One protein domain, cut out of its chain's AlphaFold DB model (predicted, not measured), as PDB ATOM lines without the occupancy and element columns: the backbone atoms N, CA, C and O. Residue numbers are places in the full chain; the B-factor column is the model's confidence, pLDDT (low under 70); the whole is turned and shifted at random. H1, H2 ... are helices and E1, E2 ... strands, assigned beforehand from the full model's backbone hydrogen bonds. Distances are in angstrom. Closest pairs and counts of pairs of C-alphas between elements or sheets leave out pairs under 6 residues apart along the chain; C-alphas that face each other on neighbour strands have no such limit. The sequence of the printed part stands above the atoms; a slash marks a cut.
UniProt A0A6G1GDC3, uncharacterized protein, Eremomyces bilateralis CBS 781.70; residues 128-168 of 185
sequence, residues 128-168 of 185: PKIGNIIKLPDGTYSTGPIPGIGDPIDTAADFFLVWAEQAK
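This is residues 128 to 168 of the 185 residues of an uncharacterized protein of Eremomyces bilateralis CBS 781.70 (UniProt A0A6G1GDC3). A slim hairpin of two strands, E1 and E2, makes one end of a loose, elongated shape, and one helix, H1, makes the other, with the looping link of residues 145 to 155 between them. The printed part has 41 residues, in order E1, E2, H1; the two-stranded sheet is antiparallel. The class is mixed, helices and strands, with under half of the residues in named elements. The whole is loose, with a radius of gyration of the C-alphas of 11.5 A and spans of 37 by 18 by 9 A.

E1, residues 132 to 135, and E2, residues 141 to 144, form an antiparallel hairpin at 138 degrees. C-alphas 135 and 141 face each other at 4.5 A. N 132 and O 144 are within hydrogen-bond range at 2.9 A. H1, residues 156 to 166, is apart from E1; its O i to N i+4 pairs are all within range.

E1 begins at C-alpha 132, (21.983, 98.700, -33.608). H1, 15.5 A long, ends at C-alpha 166, (32.931, 107.444, -23.881).

The C-alphas farthest apart, of Asp 138 and Lys 168, are 37.8 A apart. The link E1 to E2 is tight, E2 to H1 long. The printed part has no cut, and no printed residue is under 70 in pLDDT.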
ATOM      1  N   PRO A 128      11.909 100.314 -30.397       90.25
ATOM      2  CA  PRO A 128      11.559 100.810 -29.067       90.25
ATOM      3  C   PRO A 128      12.740 101.459 -28.334       90.25
ATOM      4  O   PRO A 128      12.522 102.302 -27.473       90.25
ATOM      5  N   LYS A 129      13.974 101.074 -28.677       94.44
ATOM      6  CA  LYS A 129      15.209 101.542 -28.042       94.44
ATOM      7  C   LYS A 129      16.216 102.025 -29.081       94.44
ATOM      8  O   LYS A 129      16.206 101.568 -30.228       94.44
ATOM      9  N   ILE A 130      17.118 102.900 -28.654       93.31
ATOM     10  CA  ILE A 130      18.276 103.376 -29.408       93.31
ATOM     11  C   ILE A 130      19.366 102.305 -29.348       93.31
ATOM     12  O   ILE A 130      19.874 101.978 -28.277       93.31
ATOM     13  N   GLY A 131      19.728 101.756 -30.504       93.19
ATOM     14  CA  GLY A 131      20.768 100.743 -30.629       93.19
ATOM     15  C   GLY A 131      21.009 100.331 -32.075       93.19
ATOM     16  O   GLY A 131      20.493 100.962 -33.000       93.19
ATOM     17  N   ASN A 132      21.795  99.276 -32.277       93.12
ATOM     18  CA  ASN A 132      21.983  98.700 -33.608       93.12
ATOM     19  C   ASN A 132      20.791  97.847 -34.018       93.12
ATOM     20  O   ASN A 132      20.136  97.241 -33.178       93.12
ATOM     21  N   ILE A 133      20.557  97.733 -35.320       94.25
ATOM     22  CA  ILE A 133      19.550  96.818 -35.848       94.25
ATOM     23  C   ILE A 133      20.177  95.425 -35.966       94.25
ATOM     24  O   ILE A 133      21.184  95.230 -36.652       94.25
ATOM     25  N   ILE A 134      19.572  94.449 -35.292       94.31
ATOM     26  CA  ILE A 134      19.975  93.040 -35.339       94.31
ATOM     27  C   ILE A 134      18.850  92.193 -35.924       94.31
ATOM     28  O   ILE A 134      17.677  92.436 -35.643       94.31
ATOM     29  N   LYS A 135      19.214  91.197 -36.730       94.38
ATOM     30  CA  LYS A 135      18.294  90.187 -37.253       94.38
ATOM     31  C   LYS A 135      18.238  89.014 -36.278       94.38
ATOM     32  O   LYS A 135      19.278  88.531 -35.830       94.38
ATOM     33  N   LEU A 136      17.033  88.611 -35.907       94.75
ATOM     34  CA  LEU A 136      16.766  87.506 -34.996       94.75
ATOM     35  C   LEU A 136      16.711  86.171 -35.767       94.75
ATOM     36  O   LEU A 136      16.535  86.180 -36.988       94.75
ATOM     37  N   PRO A 137      16.844  85.015 -35.086       95.00
ATOM     38  CA  PRO A 137      16.809  83.700 -35.739       95.00
ATOM     39  C   PRO A 137      15.507  83.396 -36.494       95.00
ATOM     40  O   PRO A 137      15.514  82.605 -37.429       95.00
ATOM     41  N   ASP A 138      14.401  84.033 -36.105       95.06
ATOM     42  CA  ASP A 138      13.099  83.934 -36.774       95.06
ATOM     43  C   ASP A 138      12.987  84.824 -38.031       95.06
ATOM     44  O   ASP A 138      11.938  84.872 -38.671       95.06
ATOM     45  N   GLY A 139      14.058  85.540 -38.390       92.31
ATOM     46  CA  GLY A 139      14.111  86.458 -39.527       92.31
ATOM     47  C   GLY A 139      13.559  87.856 -39.244       92.31
ATOM     48  O   GLY A 139      13.638  88.720 -40.120       92.31
ATOM     49  N   THR A 140      13.028  88.116 -38.046       93.44
ATOM     50  CA  THR A 140      12.587  89.454 -37.637       93.44
ATOM     51  C   THR A 140      13.766  90.324 -37.184       93.44
ATOM     52  O   THR A 140      14.916  89.890 -37.185       93.44
ATOM     53  N   TYR A 141      13.506  91.587 -36.831       94.88
ATOM     54  CA  TYR A 141      14.551  92.541 -36.443       94.88
ATOM     55  C   TYR A 141      14.241  93.190 -35.100       94.88
ATOM     56  O   TYR A 141      13.091  93.545 -34.836       94.88
ATOM     57  N   SER A 142      15.285  93.415 -34.301       94.94
ATOM     58  CA  SER A 142      15.225  94.069 -32.989       94.94
ATOM     59  C   SER A 142      16.395  95.040 -32.790       94.94
ATOM     60  O   SER A 142      17.249  95.193 -33.666       94.94
ATOM     61  N   THR A 143      16.430  95.698 -31.632       95.06
ATOM     62  CA  THR A 143      17.529  96.568 -31.213       95.06
ATOM     63  C   THR A 143      18.562  95.780 -30.409       95.06
ATOM     64  O   THR A 143      18.228  95.161 -29.402       95.06
ATOM     65  N   GLY A 144      19.823  95.843 -30.825       93.19
ATOM     66  CA  GLY A 144      20.977  95.283 -30.130       93.19
ATOM     67  C   GLY A 144      21.979  96.348 -29.654       93.19
ATOM     68  O   GLY A 144      21.814  97.537 -29.945       93.19
ATOM     69  N   PRO A 145      23.031  95.929 -28.930       92.31
ATOM     70  CA  PRO A 145      24.027  96.828 -28.352       92.31
ATOM     71  C   PRO A 145      24.777  97.677 -29.390       92.31
ATOM     72  O   PRO A 145      24.989  97.266 -30.537       92.31
ATOM     73  N   ILE A 146      25.235  98.855 -28.972       89.06
ATOM     74  CA  ILE A 146      26.079  99.759 -29.755       89.06
ATOM     75  C   ILE A 146      27.552  99.565 -29.353       89.06
ATOM     76  O   ILE A 146      27.905  99.811 -28.197       89.06
ATOM     77  N   PRO A 147      28.447  99.170 -30.284       83.25
ATOM     78  CA  PRO A 147      29.871  99.049 -30.007       83.25
ATOM     79  C   PRO A 147      30.476 100.332 -29.435       83.25
ATOM     80  O   PRO A 147      30.335 101.404 -30.025       83.25
ATOM     81  N   GLY A 148      31.157 100.202 -28.296       81.69
ATOM     82  CA  GLY A 148      31.790 101.318 -27.589       81.69
ATOM     83  C   GLY A 148      30.843 102.196 -26.762       81.69
ATOM     84  O   GLY A 148      31.320 103.144 -26.156       81.69
ATOM     85  N   ILE A 149      29.538 101.897 -26.726       87.62
ATOM     86  CA  ILE A 149      28.554 102.600 -25.883       87.62
ATOM     87  C   ILE A 149      27.914 101.618 -24.894       87.62
ATOM     88  O   ILE A 149      27.979 101.853 -23.695       87.62
ATOM     89  N   GLY A 150      27.352 100.498 -25.367       88.12
ATOM     90  CA  GLY A 150      26.720  99.495 -24.501       88.12
ATOM     91  C   GLY A 150      25.367  99.002 -25.012       88.12
ATOM     92  O   GLY A 150      25.106  99.021 -26.215       88.12
ATOM     93  N   ASP A 151      24.531  98.520 -24.097       93.75
ATOM     94  CA  ASP A 151      23.212  97.946 -24.385       93.75
ATOM     95  C   ASP A 151      22.213  98.966 -24.969       93.75
ATOM     96  O   ASP A 151      22.431 100.173 -24.862       93.75
ATOM     97  N   PRO A 152      21.113  98.510 -25.606       95.69
ATOM     98  CA  PRO A 152      20.065  99.391 -26.117       95.69
ATOM     99  C   PRO A 152      19.509 100.359 -25.064       95.69
ATOM    100  O   PRO A 152      19.112  99.943 -23.976       95.69
ATOM    101  N   ILE A 153      19.400 101.636 -25.432       95.69
ATOM    102  CA  ILE A 153      19.061 102.734 -24.518       95.69
ATOM    103  C   ILE A 153      17.643 103.243 -24.788       95.69
ATOM    104  O   ILE A 153      17.241 103.392 -25.940       95.69
ATOM    105  N   ASP A 154      16.877 103.523 -23.736       94.25
ATOM    106  CA  ASP A 154      15.461 103.893 -23.856       94.25
ATOM    107  C   ASP A 154      15.245 105.338 -24.327       94.25
ATOM    108  O   ASP A 154      14.334 105.602 -25.114       94.25
ATOM    109  N   THR A 155      16.084 106.280 -23.885       93.56
ATOM    110  CA  THR A 155      15.897 107.703 -24.189       93.56
ATOM    111  C   THR A 155      17.103 108.326 -24.884       93.56
ATOM    112  O   THR A 155      18.250 107.913 -24.716       93.56
ATOM    113  N   ALA A 156      16.846 109.377 -25.668       92.06
ATOM    114  CA  ALA A 156      17.911 110.157 -26.292       92.06
ATOM    115  C   ALA A 156      18.803 110.852 -25.251       92.06
ATOM    116  O   ALA A 156      20.006 110.962 -25.467       92.06
ATOM    117  N   ALA A 157      18.228 111.300 -24.130       94.25
ATOM    118  CA  ALA A 157      18.979 111.937 -23.052       94.25
ATOM    119  C   ALA A 157      19.995 110.962 -22.442       94.25
ATOM    120  O   ALA A 157      21.179 111.284 -22.384       94.25
ATOM    121  N   ASP A 158      19.555 109.749 -22.104       94.50
ATOM    122  CA  ASP A 158      20.432 108.702 -21.570       94.50
ATOM    123  C   ASP A 158      21.497 108.298 -22.589       94.50
ATOM    124  O   ASP A 158      22.664 108.129 -22.242       94.50
ATOM    125  N   PHE A 159      21.128 108.223 -23.871       93.56
ATOM    126  CA  PHE A 159      22.091 107.950 -24.933       93.56
ATOM    127  C   PHE A 159      23.204 109.001 -24.966       93.56
ATOM    128  O   PHE A 159      24.377 108.643 -25.048       93.56
ATOM    129  N   PHE A 160      22.860 110.290 -24.884       92.12
ATOM    130  CA  PHE A 160      23.861 111.354 -24.875       92.12
ATOM    131  C   PHE A 160      24.722 111.342 -23.612       92.12
ATOM    132  O   PHE A 160      25.909 111.645 -23.722       92.12
ATOM    133  N   LEU A 161      24.171 110.969 -22.453       92.38
ATOM    134  CA  LEU A 161      24.947 110.805 -21.221       92.38
ATOM    135  C   LEU A 161      25.999 109.699 -21.378       92.38
ATOM    136  O   LEU A 161      27.189 109.970 -21.231       92.38
ATOM    137  N   VAL A 162      25.587 108.495 -21.788       91.88
ATOM    138  CA  VAL A 162      26.506 107.357 -21.979       91.88
ATOM    139  C   VAL A 162      27.522 107.645 -23.088       91.88
ATOM    140  O   VAL A 162      28.713 107.366 -22.946       91.88
ATOM    141  N   TRP A 163      27.085 108.240 -24.202       90.31
ATOM    142  CA  TRP A 163      27.992 108.628 -25.281       90.31
ATOM    143  C   TRP A 163      29.034 109.651 -24.811       90.31
ATOM    144  O   TRP A 163      30.206 109.514 -25.161       90.31
ATOM    145  N   ALA A 164      28.637 110.653 -24.020       88.81
ATOM    146  CA  ALA A 164      29.538 111.699 -23.539       88.81
ATOM    147  C   ALA A 164      30.635 111.154 -22.612       88.81
ATOM    148  O   ALA A 164      31.762 111.642 -22.670       88.81
ATOM    149  N   GLU A 165      30.344 110.121 -21.818       87.62
ATOM    150  CA  GLU A 165      31.345 109.435 -20.984       87.62
ATOM    151  C   GLU A 165      32.419 108.718 -21.818       87.62
ATOM    152  O   GLU A 165      33.584 108.658 -21.426       87.62
ATOM    153  N   GLN A 166      32.041 108.194 -22.986       83.38
ATOM    154  CA  GLN A 166      32.931 107.444 -23.881       83.38
ATOM    155  C   GLN A 166      33.606 108.334 -24.940       83.38
ATOM    156  O   GLN A 166      34.584 107.932 -25.586       83.38
ATOM    157  N   ALA A 167      33.096 109.550 -25.151       81.62
ATOM    158  CA  ALA A 167      33.558 110.458 -26.187       81.62
ATOM    159  C   ALA A 167      34.958 111.006 -25.871       81.62
ATOM    160  O   ALA A 167      35.158 111.855 -25.004       81.62
ATOM    161  N   LYS A 168      35.953 110.585 -26.658       78.69
ATOM    162  CA  LYS A 168      37.282 111.210 -26.658       78.69
ATOM    163  C   LYS A 168      37.235 112.489 -27.484       78.69
ATOM    164  O   LYS A 168      37.427 112.459 -28.700       78.69
TER     165      LYS A 168